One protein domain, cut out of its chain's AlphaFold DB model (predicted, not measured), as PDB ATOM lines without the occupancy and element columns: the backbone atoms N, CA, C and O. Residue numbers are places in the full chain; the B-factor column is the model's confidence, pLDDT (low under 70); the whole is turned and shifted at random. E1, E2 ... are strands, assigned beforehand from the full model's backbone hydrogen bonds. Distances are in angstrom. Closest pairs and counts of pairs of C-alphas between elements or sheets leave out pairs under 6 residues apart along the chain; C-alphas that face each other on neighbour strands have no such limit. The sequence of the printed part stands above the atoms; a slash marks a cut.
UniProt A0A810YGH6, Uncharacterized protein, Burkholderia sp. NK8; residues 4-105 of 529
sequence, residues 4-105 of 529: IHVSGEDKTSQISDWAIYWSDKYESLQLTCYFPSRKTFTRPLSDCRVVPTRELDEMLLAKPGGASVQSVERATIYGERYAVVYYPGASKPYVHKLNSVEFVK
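What this domain is: This is residues 4 to 105 of the 529 residues of an uncharacterized protein of Burkholderia sp. NK8 (UniProt A0A810YGH6). Three small antiparallel sheets follow one another along an elongated body: the four-strand sheet E6-E9-E10-E11 stands in the middle, the twisted sheet E2-E3-E4 is only partly face to face with it as a loose sandwich, and the sheet E8-E7-E12 caps the far end. The two-strand pair E1-E5 bridges the first two sheets along one side, and E5 turns sharply into E6 as E8 does into E9. The printed part has 102 residues, with no named helix and twelve strands, E1 to E12 in chain order; the class is all strand. It is compact, with a radius of gyration of the C-alphas of 14.4 A, and spans 43 by 27 by 21 A.

Where its parts are: Begin with the largest sheet: E6 is residues 53 to 56, E9 residues 74 to 78 over 13.3 A, E10 residues 82 to 86 over 13.1 A, and E11 residues 94 to 97. Next find C-alpha 17 at (36.044, 30.591, -37.044), where E2, residues 17 to 23, begins its 18.7 A. E3, residues 28 to 34, covers 19.2 A, and E4, residues 40 to 44, covers 13.6 A. E1 is residues 4 to 6 and E5 residues 48 to 51. At the far end look for E7, residues 59 to 62, E8, residues 69 to 72, and E12, residues 102 to 104, which ends at C-alpha 104 at (38.583, 50.452, -16.723).

How they stand to each other: In the largest sheet E6 and E11 are edge strands. E6 and E9 are antiparallel neighbours, with N 54 and O 77 within hydrogen-bond range at 2.9 A. E9, E10 and E11 form a meander, each strand the antiparallel neighbour of the one before; look for N 76 and O 84 at 2.8 A, and N 83 and O 96 at 2.8 A. E2, E3 and E4 form another, with N 19 and O 32 at 2.9 A and N 31 and O 43 at 2.8 A. These two sheets form a sandwich, two sheets face to face, their best planes 35 degrees apart; the closest C-alphas of E2 and E11, Tyr 21 and Val 95, are 6.0 A apart. E5 runs on into E6 at 84 degrees, and E1 and E5 are antiparallel neighbours, with N 5 and O 49 within hydrogen-bond range at 2.8 A. E8 runs on into E9 at 92 degrees. E7 is the inner strand between E8 and E12, with N 61 and O 70 at 2.8 A and N 60 and O 104 at 2.8 A.

The domain as a whole: The C-alphas farthest apart, those of Glu 9 and Ala 67, are 42.7 A apart. The printed part has no cut, and no link is long. Its mean pLDDT is 92.2, and no printed residue is under 70.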
ATOM      1  N   ILE A   4      44.523  36.712 -39.457       91.69
ATOM      2  CA  ILE A   4      45.131  35.611 -38.702       91.69
ATOM      3  C   ILE A   4      46.237  34.988 -39.540       91.69
ATOM      4  O   ILE A   4      45.979  34.334 -40.552       91.69
ATOM      5  N   HIS A   5      47.466  35.146 -39.066       91.31
ATOM      6  CA  HIS A   5      48.637  34.489 -39.622       91.31
ATOM      7  C   HIS A   5      49.064  33.352 -38.703       91.31
ATOM      8  O   HIS A   5      49.160  33.544 -37.490       91.31
ATOM      9  N   VAL A   6      49.356  32.186 -39.269       88.25
ATOM     10  CA  VAL A   6      49.846  31.028 -38.512       88.25
ATOM     11  C   VAL A   6      51.151  30.561 -39.135       88.25
ATOM     12  O   VAL A   6      51.190  30.264 -40.327       88.25
ATOM     13  N   SER A   7      52.228  30.540 -38.345       85.56
ATOM     14  CA  SER A   7      53.586  30.221 -38.814       85.56
ATOM     15  C   SER A   7      54.043  31.084 -40.005       85.56
ATOM     16  O   SER A   7      54.740  30.611 -40.895       85.56
ATOM     17  N   GLY A   8      53.629  32.356 -40.031       82.19
ATOM     18  CA  GLY A   8      53.982  33.324 -41.079       82.19
ATOM     19  C   GLY A   8      53.061  33.338 -42.306       82.19
ATOM     20  O   GLY A   8      53.109  34.293 -43.076       82.19
ATOM     21  N   GLU A   9      52.175  32.354 -42.470       87.75
ATOM     22  CA  GLU A   9      51.215  32.318 -43.579       87.75
ATOM     23  C   GLU A   9      49.893  32.989 -43.198       87.75
ATOM     24  O   GLU A   9      49.326  32.688 -42.147       87.75
ATOM     25  N   ASP A  10      49.367  33.860 -44.063       90.62
ATOM     26  CA  ASP A  10      48.018  34.410 -43.909       90.62
ATOM     27  C   ASP A  10      46.966  33.323 -44.178       90.62
ATOM     28  O   ASP A  10      46.862  32.775 -45.278       90.62
ATOM     29  N   LYS A  11      46.185  32.998 -43.147       87.31
ATOM     30  CA  LYS A  11      45.098  32.014 -43.210       87.31
ATOM     31  C   LYS A  11      43.719  32.667 -43.138       87.31
ATOM     32  O   LYS A  11      42.722  31.952 -43.149       87.31
ATOM     33  N   THR A  12      43.637  33.997 -43.108       88.69
ATOM     34  CA  THR A  12      42.410  34.760 -42.831       88.69
ATOM     35  C   THR A  12      41.228  34.343 -43.707       88.69
ATOM     36  O   THR A  12      40.143  34.096 -43.194       88.69
ATOM     37  N   SER A  13      41.435  34.204 -45.019       87.94
ATOM     38  CA  SER A  13      40.377  33.838 -45.975       87.94
ATOM     39  C   SER A  13      39.988  32.355 -45.953       87.94
ATOM     40  O   SER A  13      38.960  31.982 -46.514       87.94
ATOM     41  N   GLN A  14      40.803  31.502 -45.329       87.38
ATOM     42  CA  GLN A  14      40.611  30.047 -45.291       87.38
ATOM     43  C   GLN A  14      39.840  29.599 -44.040       87.38
ATOM     44  O   GLN A  14      39.322  28.482 -43.994       87.38
ATOM     45  N   ILE A  15      39.777  30.455 -43.021       90.06
ATOM     46  CA  ILE A  15      39.232  30.156 -41.699       90.06
ATOM     47  C   ILE A  15      37.769  30.608 -41.626       90.06
ATOM     48  O   ILE A  15      37.437  31.732 -41.992       90.06
ATOM     49  N   SER A  16      36.891  29.745 -41.115       90.38
ATOM     50  CA  SER A  16      35.495  30.085 -40.816       90.38
ATOM     51  C   SER A  16      35.306  30.622 -39.399       90.38
ATOM     52  O   SER A  16      34.450  31.471 -39.176       90.38
ATOM     53  N   ASP A  17      36.077  30.118 -38.430       92.19
ATOM     54  CA  ASP A  17      36.044  30.591 -37.044       92.19
ATOM     55  C   ASP A  17      37.388  30.353 -36.342       92.19
ATOM     56  O   ASP A  17      38.215  29.572 -36.810       92.19
ATOM     57  N   TRP A  18      37.621  30.987 -35.199       94.44
ATOM     58  CA  TRP A  18      38.842  30.810 -34.421       94.44
ATOM     59  C   TRP A  18      38.603  31.012 -32.924       94.44
ATOM     60  O   TRP A  18      37.708  31.752 -32.509       94.44
ATOM     61  N   ALA A  19      39.429  30.361 -32.107       94.81
ATOM     62  CA  ALA A  19      39.376  30.465 -30.656       94.81
ATOM     63  C   ALA A  19      40.779  30.476 -30.044       94.81
ATOM     64  O   ALA A  19      41.660  29.735 -30.480       94.81
ATOM     65  N   ILE A  20      40.952  31.287 -29.000       95.75
ATOM     66  CA  ILE A  20      42.126  31.256 -28.125       95.75
ATOM     67  C   ILE A  20      41.729  30.577 -26.815       95.75
ATOM     68  O   ILE A  20      40.641  30.823 -26.293       95.75
ATOM     69  N   TYR A  21      42.604  29.731 -26.280       94.75
ATOM     70  CA  TYR A  21      42.439  29.117 -24.963       94.75
ATOM     71  C   TYR A  21      43.797  28.754 -24.358       94.75
ATOM     72  O   TYR A  21      44.797  28.622 -25.063       94.75
ATOM     73  N   TRP A  22      43.836  28.591 -23.038       94.31
ATOM     74  CA  TRP A  22      44.999  28.057 -22.337       94.31
ATOM     75  C   TRP A  22      44.987  26.525 -22.374       94.31
ATOM     76  O   TRP A  22      43.958  25.915 -22.080       94.31
ATOM     77  N   SER A  23      46.116  25.897 -22.708       93.25
ATOM     78  CA  SER A  23      46.269  24.444 -22.631       93.25
ATOM     79  C   SER A  23      47.177  24.060 -21.468       93.25
ATOM     80  O   SER A  23      48.381  24.282 -21.541       93.25
ATOM     81  N   ASP A  24      46.624  23.406 -20.441       90.31
ATOM     82  CA  ASP A  24      47.421  22.893 -19.314       90.31
ATOM     83  C   ASP A  24      48.408  21.790 -19.756       90.31
ATOM     84  O   ASP A  24      49.442  21.607 -19.133       90.31
ATOM     85  N   LYS A  25      48.144  21.087 -20.872       91.31
ATOM     86  CA  LYS A  25      49.051  20.061 -21.424       91.31
ATOM     87  C   LYS A  25      50.356  20.647 -21.971       91.31
ATOM     88  O   LYS A  25      51.394  20.001 -21.897       91.31
ATOM     89  N   TYR A  26      50.274  21.817 -22.599       88.69
ATOM     90  CA  TYR A  26      51.406  22.473 -23.262       88.69
ATOM     91  C   TYR A  26      51.871  23.725 -22.512       88.69
ATOM     92  O   TYR A  26      52.692  24.462 -23.053       88.69
ATOM     93  N   GLU A  27      51.279  24.001 -21.344       91.12
ATOM     94  CA  GLU A  27      51.498  25.190 -20.507       91.12
ATOM     95  C   GLU A  27      51.611  26.492 -21.316       91.12
ATOM     96  O   GLU A  27      52.471  27.341 -21.092       91.12
ATOM     97  N   SER A  28      50.752  26.632 -22.325       93.56
ATOM     98  CA  SER A  28      50.813  27.737 -23.280       93.56
ATOM     99  C   SER A  28      49.441  28.066 -23.854       93.56
ATOM    100  O   SER A  28      48.529  27.232 -23.909       93.56
ATOM    101  N   LEU A  29      49.299  29.313 -24.305       95.44
ATOM    102  CA  LEU A  29      48.135  29.757 -25.062       95.44
ATOM    103  C   LEU A  29      48.151  29.114 -26.445       95.44
ATOM    104  O   LEU A  29      49.179  29.092 -27.118       95.44
ATOM    105  N   GLN A  30      46.999  28.623 -26.872       96.19
ATOM    106  CA  GLN A  30      46.802  27.969 -28.156       96.19
ATOM    107  C   GLN A  30      45.773  28.748 -28.973       96.19
ATOM    108  O   GLN A  30      44.790  29.254 -28.427       96.19
ATOM    109  N   LEU A  31      45.995  28.816 -30.282       95.69
ATOM    110  CA  LEU A  31      45.040  29.307 -31.264       95.69
ATOM    111  C   LEU A  31      44.519  28.115 -32.070       95.69
ATOM    112  O   LEU A  31      45.289  27.454 -32.766       95.69
ATOM    113  N   THR A  32      43.213  27.868 -32.010       94.62
ATOM    114  CA  THR A  32      42.539  26.905 -32.890       94.62
ATOM    115  C   THR A  32      41.821  27.643 -34.003       94.62
ATOM    116  O   THR A  32      40.968  28.490 -33.746       94.62
ATOM    117  N   CYS A  33      42.144  27.278 -35.239       92.44
ATOM    118  CA  CYS A  33      41.477  27.725 -36.452       92.44
ATOM    119  C   CYS A  33      40.505  26.638 -36.930       92.44
ATOM    120  O   CYS A  33      40.891  25.475 -37.077       92.44
ATOM    121  N   TYR A  34      39.258  27.017 -37.188       92.88
ATOM    122  CA  TYR A  34      38.207  26.159 -37.733       92.88
ATOM    123  C   TYR A  34      38.031  26.469 -39.219       92.88
ATOM    124  O   TYR A  34      37.910  27.632 -39.595       92.88
ATOM    125  N   PHE A  35      38.006  25.437 -40.060       89.94
ATOM    126  CA  PHE A  35      37.839  25.578 -41.508       89.94
ATOM    127  C   PHE A  35      36.417  25.173 -41.934       89.94
ATOM    128  O   PHE A  35      35.820  24.302 -41.293       89.94
ATOM    129  N   PRO A  36      35.900  25.679 -43.073       89.19
ATOM    130  CA  PRO A  36      34.593  25.270 -43.608       89.19
ATOM    131  C   PRO A  36      34.443  23.750 -43.795       89.19
ATOM    132  O   PRO A  36      33.348  23.204 -43.696       89.19
ATOM    133  N   SER A  37      35.560  23.044 -44.004       87.88
ATOM    134  CA  SER A  37      35.634  21.581 -44.122       87.88
ATOM    135  C   SER A  37      35.456  20.817 -42.799       87.88
ATOM    136  O   SER A  37      35.604  19.597 -42.787       87.88
ATOM    137  N   ARG A  38      35.176  21.509 -41.683       85.44
ATOM    138  CA  ARG A  38      35.133  20.997 -40.295       85.44
ATOM    139  C   ARG A  38      36.465  20.493 -39.735       85.44
ATOM    140  O   ARG A  38      36.509  20.034 -38.597       85.44
ATOM    141  N   LYS A  39      37.559  20.598 -40.494       89.44
ATOM    142  CA  LYS A  39      38.907  20.369 -39.964       89.44
ATOM    143  C   LYS A  39      39.281  21.498 -39.003       89.44
ATOM    144  O   LYS A  39      38.865  22.642 -39.190       89.44
ATOM    145  N   THR A  40      40.087  21.171 -38.002       90.62
ATOM    146  CA  THR A  40      40.673  22.137 -37.072       90.62
ATOM    147  C   THR A  40      42.190  22.099 -37.165       90.62
ATOM    148  O   THR A  40      42.788  21.063 -37.457       90.62
ATOM    149  N   PHE A  41      42.814  23.246 -36.933       89.75
ATOM    150  CA  PHE A  41      44.262  23.368 -36.852       89.75
ATOM    151  C   PHE A  41      44.618  24.189 -35.622       89.75
ATOM    152  O   PHE A  41      44.172  25.329 -35.498       89.75
ATOM    153  N   THR A  42      45.404  23.605 -34.723       92.50
ATOM    154  CA  THR A  42      45.805  24.237 -33.465       92.50
ATOM    155  C   THR A  42      47.307  24.455 -33.460       92.50
ATOM    156  O   THR A  42      48.073  23.536 -33.761       92.50
ATOM    157  N   ARG A  43      47.729  25.668 -33.106       93.19
ATOM    158  CA  ARG A  43      49.135  26.028 -32.914       93.19
ATOM    159  C   ARG A  43      49.307  26.893 -31.667       93.19
ATOM    160  O   ARG A  43      48.351  27.573 -31.280       93.19
ATOM    161  N   PRO A  44      50.510  26.907 -31.065       94.38
ATOM    162  CA  PRO A  44      50.835  27.859 -30.015       94.38
ATOM    163  C   PRO A  44      50.556  29.288 -30.482       94.38
ATOM    164  O   PRO A  44      50.893  29.660 -31.608       94.38
ATOM    165  N   LEU A  45      49.949  30.098 -29.617       94.00
ATOM    166  CA  LEU A  45      49.649  31.497 -29.919       94.00
ATOM    167  C   LEU A  45      50.933  32.301 -30.185       94.00
ATOM    168  O   LEU A  45      50.884  33.250 -30.954       94.00
ATOM    169  N   SER A  46      52.075  31.882 -29.624       92.38
ATOM    170  CA  SER A  46      53.407  32.444 -29.910       92.38
ATOM    171  C   SER A  46      53.812  32.344 -31.383       92.38
ATOM    172  O   SER A  46      54.549  33.195 -31.870       92.38
ATOM    173  N   ASP A  47      53.314  31.330 -32.094       93.00
ATOM    174  CA  ASP A  47      53.614  31.080 -33.509       93.00
ATOM    175  C   ASP A  47      52.560  31.712 -34.434       93.00
ATOM    176  O   ASP A  47      52.579  31.520 -35.656       93.00
ATOM    177  N   CYS A  48      51.595  32.427 -33.853       92.50
ATOM    178  CA  CYS A  48      50.464  33.021 -34.544       92.50
ATOM    179  C   CYS A  48      50.486  34.544 -34.391       92.50
ATOM    180  O   CYS A  48      50.895  35.086 -33.368       92.50
ATOM    181  N   ARG A  49      49.971  35.259 -35.390       92.50
ATOM    182  CA  ARG A  49      49.751  36.706 -35.320       92.50
ATOM    183  C   ARG A  49      48.299  37.008 -35.647       92.50
ATOM    184  O   ARG A  49      47.862  36.782 -36.773       92.50
ATOM    185  N   VAL A  50      47.568  37.538 -34.672       93.69
ATOM    186  CA  VAL A  50      46.190  38.015 -34.850       93.69
ATOM    187  C   VAL A  50      46.211  39.543 -34.915       93.69
ATOM    188  O   VAL A  50      46.892  40.191 -34.126       93.69
ATOM    189  N   VAL A  51      45.503  40.146 -35.868       92.25
ATOM    190  CA  VAL A  51      45.455  41.606 -36.059       92.25
ATOM    191  C   VAL A  51      43.992  42.052 -36.147       92.25
ATOM    192  O   VAL A  51      43.236  41.428 -36.889       92.25
ATOM    193  N   PRO A  52      43.562  43.112 -35.437       94.06
ATOM    194  CA  PRO A  52      44.353  43.942 -34.523       94.06
ATOM    195  C   PRO A  52      44.727  43.201 -33.230       94.06
ATOM    196  O   PRO A  52      43.988  42.331 -32.777       94.06
ATOM    197  N   THR A  53      45.871  43.562 -32.645       94.69
ATOM    198  CA  THR A  53      46.237  43.199 -31.269       94.69
ATOM    199  C   THR A  53      46.476  44.483 -30.488       94.69
ATOM    200  O   THR A  53      47.175  45.367 -30.982       94.69
ATOM    201  N   ARG A  54      45.881  44.599 -29.298       94.75
ATOM    202  CA  ARG A  54      46.091  45.723 -28.377       94.75
ATOM    203  C   ARG A  54      46.644  45.206 -27.063       94.75
ATOM    204  O   ARG A  54      46.109  44.249 -26.507       94.75
ATOM    205  N   GLU A  55      47.677  45.862 -26.568       94.88
ATOM    206  CA  GLU A  55      48.208  45.616 -25.234       94.88
ATOM    207  C   GLU A  55      47.666  46.677 -24.287       94.88
ATOM    208  O   GLU A  55      47.617  47.865 -24.611       94.88
ATOM    209  N   LEU A  56      47.180  46.210 -23.148       94.38
ATOM    210  CA  LEU A  56      46.738  47.021 -22.036       94.38
ATOM    211  C   LEU A  56      47.617  46.642 -20.847       94.38
ATOM    212  O   LEU A  56      47.728  45.459 -20.519       94.38
ATOM    213  N   ASP A  57      48.219  47.640 -20.217       90.56
ATOM    214  CA  ASP A  57      48.972  47.453 -18.976       90.56
ATOM    215  C   ASP A  57      48.006  47.461 -17.780       90.56
ATOM    216  O   ASP A  57      46.867  47.012 -17.912       90.56
ATOM    217  N   GLU A  58      48.436  47.956 -16.622       91.69
ATOM    218  CA  GLU A  58      47.659  47.965 -15.381       91.69
ATOM    219  C   GLU A  58      46.225  48.499 -15.573       91.69
ATOM    220  O   GLU A  58      45.991  49.688 -15.820       91.69
ATOM    221  N   MET A  59      45.244  47.603 -15.451       94.69
ATOM    222  CA  MET A  59      43.823  47.879 -15.676       94.69
ATOM    223  C   MET A  59      42.963  47.256 -14.578       94.69
ATOM    224  O   MET A  59      43.377  46.351 -13.857       94.69
ATOM    225  N   LEU A  60      41.719  47.712 -14.478       94.50
ATOM    226  CA  LEU A  60      40.672  47.052 -13.709       94.50
ATOM    227  C   LEU A  60      39.745  46.308 -14.671       94.50
ATOM    228  O   LEU A  60      39.217  46.902 -15.608       94.50
ATOM    229  N   LEU A  61      39.535  45.016 -14.434       94.38
ATOM    230  CA  LEU A  61      38.602  44.187 -15.193       94.38
ATOM    231  C   LEU A  61      37.266  44.092 -14.457       94.38
ATOM    232  O   LEU A  61      37.230  43.663 -13.304       94.38
ATOM    233  N   ALA A  62      36.177  44.438 -15.133       93.06
ATOM    234  CA  ALA A  62      34.808  44.270 -14.657       93.06
ATOM    235  C   ALA A  62      34.022  43.334 -15.584       93.06
ATOM    236  O   ALA A  62      34.371  43.154 -16.752       93.06
ATOM    237  N   LYS A  63      32.918  42.774 -15.087       90.25
ATOM    238  CA  LYS A  63      31.859  42.255 -15.966       90.25
ATOM    239  C   LYS A  63      30.942  43.418 -16.361       90.25
ATOM    240  O   LYS A  63      30.653  44.236 -15.487       90.25
ATOM    241  N   PRO A  64      30.427  43.476 -17.600       86.94
ATOM    242  CA  PRO A  64      29.426  44.469 -17.976       86.94
ATOM    243  C   PRO A  64      28.226  44.422 -17.021       86.94
ATOM    244  O   PRO A  64      27.611  43.371 -16.849       86.94
ATOM    245  N   GLY A  65      27.932  45.545 -16.360       82.75
ATOM    246  CA  GLY A  65      26.869  45.645 -15.349       82.75
ATOM    247  C   GLY A  65      27.148  44.936 -14.013       82.75
ATOM    248  O   GLY A  65      26.284  44.944 -13.142       82.75
ATOM    249  N   GLY A  66      28.326  44.335 -13.830       87.06
ATOM    250  CA  GLY A  66      28.733  43.703 -12.574       87.06
ATOM    251  C   GLY A  66      29.191  44.718 -11.524       87.06
ATOM    252  O   GLY A  66      29.686  45.801 -11.847       87.06
ATOM    253  N   ALA A  67      29.064  44.356 -10.249       89.56
ATOM    254  CA  ALA A  67      29.463  45.223  -9.140       89.56
ATOM    255  C   ALA A  67      30.985  45.204  -8.896       89.56
ATOM    256  O   ALA A  67      31.578  46.218  -8.509       89.56
ATOM    257  N   SER A  68      31.633  44.058  -9.120       92.25
ATOM    258  CA  SER A  68      33.037  43.810  -8.765       92.25
ATOM    259  C   SER A  68      34.031  44.093  -9.886       92.25
ATOM    260  O   SER A  68      33.793  43.761 -11.046       92.25
ATOM    261  N   VAL A  69      35.191  44.625  -9.494       93.44
ATOM    262  CA  VAL A  69      36.387  44.716 -10.342       93.44
ATOM    263  C   VAL A  69      37.531  43.867  -9.802       93.44
ATOM    264  O   VAL A  69      37.631  43.627  -8.598       93.44
ATOM    265  N   GLN A  70      38.428  43.463 -10.696       92.62
ATOM    266  CA  GLN A  70      39.674  42.770 -10.379       92.62
ATOM    267  C   GLN A  70      40.862  43.517 -10.983       92.62
ATOM    268  O   GLN A  70      40.774  44.012 -12.103       92.62
ATOM    269  N   SER A  71      41.972  43.598 -10.245       92.31
ATOM    270  CA  SER A  71      43.208  44.195 -10.760       92.31
ATOM    271  C   SER A  71      43.855  43.272 -11.787       92.31
ATOM    272  O   SER A  71      43.974  42.070 -11.547       92.31
ATOM    273  N   VAL A  72      44.277  43.838 -12.909       93.06
ATOM    274  CA  VAL A  72      44.951  43.151 -14.007       93.06
ATOM    275  C   VAL A  72      46.313  43.792 -14.200       93.06
ATOM    276  O   VAL A  72      46.397  44.999 -14.391       93.06
ATOM    277  N   GLU A  73      47.367  42.977 -14.164       93.00
ATOM    278  CA  GLU A  73      48.744  43.426 -14.395       93.00
ATOM    279  C   GLU A  73      48.963  43.747 -15.874       93.00
ATOM    280  O   GLU A  73      49.536  44.772 -16.227       93.00
ATOM    281  N   ARG A  74      48.462  42.865 -16.744       94.69
ATOM    282  CA  ARG A  74      48.549  43.017 -18.193       94.69
ATOM    283  C   ARG A  74      47.404  42.287 -18.874       94.69
ATOM    284  O   ARG A  74      47.030  41.185 -18.467       94.69
ATOM    285  N   ALA A  75      46.880  42.849 -19.951       95.75
ATOM    286  CA  ALA A  75      45.952  42.168 -20.840       95.75
ATOM    287  C   ALA A  75      46.323  42.380 -22.307       95.75
ATOM    288  O   ALA A  75      46.689  43.471 -22.732       95.75
ATOM    289  N   THR A  76      46.169  41.331 -23.107       96.06
ATOM    290  CA  THR A  76      46.340  41.399 -24.558       96.06
ATOM    291  C   THR A  76      45.015  41.071 -25.231       96.06
ATOM    292  O   THR A  76      44.470  39.976 -25.066       96.06
ATOM    293  N   ILE A  77      44.477  42.028 -25.983       96.25
ATOM    294  CA  ILE A  77      43.247  41.875 -26.758       96.25
ATOM    295  C   ILE A  77      43.617  41.437 -28.168       96.25
ATOM    296  O   ILE A  77      44.317  42.157 -28.874       96.25
ATOM    297  N   TYR A  78      43.101  40.287 -28.592       96.06
ATOM    298  CA  TYR A  78      43.311  39.722 -29.920       96.06
ATOM    299  C   TYR A  78      42.033  39.819 -30.754       96.06
ATOM    300  O   TYR A  78      40.964  39.345 -30.348       96.06
ATOM    301  N   GLY A  79      42.153  40.424 -31.936       92.94
ATOM    302  CA  GLY A  79      41.111  40.494 -32.960       92.94
ATOM    303  C   GLY A  79      39.804  41.141 -32.496       92.94
ATOM    304  O   GLY A  79      38.757  40.813 -33.044       92.94
ATOM    305  N   GLU A  80      39.845  41.978 -31.453       93.25
ATOM    306  CA  GLU A  80      38.663  42.527 -30.763       93.25
ATOM    307  C   GLU A  80      37.630  41.458 -30.340       93.25
ATOM    308  O   GLU A  80      36.433  41.724 -30.250       93.25
ATOM    309  N   ARG A  81      38.085  40.221 -30.086       94.06
ATOM    310  CA  ARG A  81      37.208  39.091 -29.736       94.06
ATOM    311  C   ARG A  81      37.589  38.409 -28.434       94.06
ATOM    312  O   ARG A  81      36.698  38.032 -27.674       94.06
ATOM    313  N   TYR A  82      38.880  38.246 -28.175       96.19
ATOM    314  CA  TYR A  82      39.377  37.597 -26.965       96.19
ATOM    315  C   TYR A  82      40.329  38.525 -26.223       96.19
ATOM    316  O   TYR A  82      41.175  39.165 -26.840       96.19
ATOM    317  N   ALA A  83      40.201  38.560 -24.902       96.56
ATOM    318  CA  ALA A  83      41.141  39.208 -24.005       96.56
ATOM    319  C   ALA A  83      41.879  38.129 -23.209       96.56
ATOM    320  O   ALA A  83      41.259  37.332 -22.505       96.56
ATOM    321  N   VAL A  84      43.200  38.093 -23.345       96.44
ATOM    322  CA  VAL A  84      44.088  37.259 -22.537       96.44
ATOM    323  C   VAL A  84      44.568  38.112 -21.372       96.44
ATOM    324  O   VAL A  84      45.262  39.099 -21.587       96.44
ATOM    325  N   VAL A  85      44.182  37.745 -20.157       96.25
ATOM    326  CA  VAL A  85      44.361  38.537 -18.937       96.25
ATOM    327  C   VAL A  85      45.363  37.857 -18.009       96.25
ATOM    328  O   VAL A  85      45.242  36.664 -17.726       96.25
ATOM    329  N   TYR A  86      46.327  38.626 -17.511       94.38
ATOM    330  CA  TYR A  86      47.308  38.218 -16.511       94.38
ATOM    331  C   TYR A  86      46.972  38.910 -15.188       94.38
ATOM    332  O   TYR A  86      47.073  40.133 -15.066       94.38
ATOM    333  N   TYR A  87      46.519  38.127 -14.209       93.19
ATOM    334  CA  TYR A  87      46.234  38.634 -12.868       93.19
ATOM    335  C   TYR A  87      47.503  38.620 -12.007       93.19
ATOM    336  O   TYR A  87      48.298  37.682 -12.133       93.19
ATOM    337  N   PRO A  88      47.662  39.580 -11.079       90.25
ATOM    338  CA  PRO A  88      48.799  39.611 -10.166       90.25
ATOM    339  C   PRO A  88      48.959  38.295  -9.392       90.25
ATOM    340  O   PRO A  88      48.017  37.812  -8.758       90.25
ATOM    341  N   GLY A  89      50.157  37.708  -9.446       87.75
ATOM    342  CA  GLY A  89      50.495  36.466  -8.737       87.75
ATOM    343  C   GLY A  89      49.891  35.182  -9.324       87.75
ATOM    344  O   GLY A  89      50.099  34.106  -8.761       87.75
ATOM    345  N   ALA A  90      49.161  35.254 -10.441       89.06
ATOM    346  CA  ALA A  90      48.677  34.066 -11.133       89.06
ATOM    347  C   ALA A  90      49.790  33.435 -11.982       89.06
ATOM    348  O   ALA A  90      50.458  34.113 -12.759       89.06
ATOM    349  N   SER A  91      49.949  32.113 -11.892       86.44
ATOM    350  CA  SER A  91      50.934  31.372 -12.695       86.44
ATOM    351  C   SER A  91      50.536  31.208 -14.165       86.44
ATOM    352  O   SER A  91      51.380  30.877 -14.993       86.44
ATOM    353  N   LYS A  92      49.256  31.425 -14.498       91.25
ATOM    354  CA  LYS A  92      48.723  31.278 -15.856       91.25
ATOM    355  C   LYS A  92      47.758  32.405 -16.239       91.25
ATOM    356  O   LYS A  92      47.061  32.924 -15.363       91.25
ATOM    357  N   PRO A  93      47.680  32.758 -17.535       93.88
ATOM    358  CA  PRO A  93      46.703  33.709 -18.041       93.88
ATOM    359  C   PRO A  93      45.295  33.114 -18.121       93.88
ATOM    360  O   PRO A  93      45.102  31.902 -18.235       93.88
ATOM    361  N   TYR A  94      44.309  34.004 -18.156       94.31
ATOM    362  CA  TYR A  94      42.896  33.678 -18.304       94.31
ATOM    363  C   TYR A  94      42.362  34.267 -19.599       94.31
ATOM    364  O   TYR A  94      42.647  35.412 -19.942       94.31
ATOM    365  N   VAL A  95      41.577  33.481 -20.331       95.31
ATOM    366  CA  VAL A  95      41.016  33.911 -21.612       95.31
ATOM    367  C   VAL A  95      39.548  34.260 -21.431       95.31
ATOM    368  O   VAL A  95      38.736  33.411 -21.067       95.31
ATOM    369  N   HIS A  96      39.209  35.508 -21.730       95.31
ATOM    370  CA  HIS A  96      37.852  36.033 -21.692       95.31
ATOM    371  C   HIS A  96      37.386  36.384 -23.103       95.31
ATOM    372  O   HIS A  96      38.178  36.801 -23.951       95.31
ATOM    373  N   LYS A  97      36.083  36.257 -23.373       94.19
ATOM    374  CA  LYS A  97      35.497  36.887 -24.562       94.19
ATOM    375  C   LYS A  97      35.414  38.388 -24.310       94.19
ATOM    376  O   LYS A  97      34.952  38.786 -23.242       94.19
ATOM    377  N   LEU A  98      35.814  39.214 -25.271       92.88
ATOM    378  CA  LEU A  98      35.875  40.665 -25.079       92.88
ATOM    379  C   LEU A  98      34.499  41.259 -24.742       92.88
ATOM    380  O   LEU A  98      34.407  42.132 -23.898       92.88
ATOM    381  N   ASN A  99      33.417  40.724 -25.312       92.94
ATOM    382  CA  ASN A  99      32.049  41.157 -25.002       92.94
ATOM    383  C   ASN A  99      31.555  40.783 -23.590       92.94
ATOM    384  O   ASN A  99      30.473  41.205 -23.196       92.94
ATOM    385  N   SER A 100      32.304  39.958 -22.853       92.56
ATOM    386  CA  SER A 100      31.959  39.517 -21.496       92.56
ATOM    387  C   SER A 100      32.718  40.268 -20.404       92.56
ATOM    388  O   SER A 100      32.511  39.988 -19.223       92.56
ATOM    389  N   VAL A 101      33.600  41.196 -20.786       94.25
ATOM    390  CA  VAL A 101      34.457  41.950 -19.870       94.25
ATOM    391  C   VAL A 101      34.554  43.415 -20.279       94.25
ATOM    392  O   VAL A 101      34.419  43.761 -21.448       94.25
ATOM    393  N   GLU A 102      34.834  44.269 -19.307       94.31
ATOM    394  CA  GLU A 102      35.088  45.691 -19.495       94.31
ATOM    395  C   GLU A 102      36.403  46.059 -18.805       94.31
ATOM    396  O   GLU A 102      36.671  45.611 -17.688       94.31
ATOM    397  N   PHE A 103      37.234  46.852 -19.482       94.00
ATOM    398  CA  PHE A 103      38.501  47.343 -18.943       94.00
ATOM    399  C   PHE A 103      38.354  48.809 -18.552       94.00
ATOM    400  O   PHE A 103      38.032  49.652 -19.388       94.00
ATOM    401  N   VAL A 104      38.635  49.107 -17.290       93.56
ATOM    402  CA  VAL A 104      38.583  50.452 -16.723       93.56
ATOM    403  C   VAL A 104      39.983  50.845 -16.276       93.56
ATOM    404  O   VAL A 104      40.654  50.094 -15.571       93.56
ATOM    405  N   LYS A 105      40.430  52.040 -16.668       94.06
ATOM    406  CA  LYS A 105      41.731  52.554 -16.238       94.06
ATOM    407  C   LYS A 105      41.682  52.913 -14.742       94.06
ATOM    408  O   LYS A 105      40.779  53.656 -14.347       94.06
TER     409      LYS A 105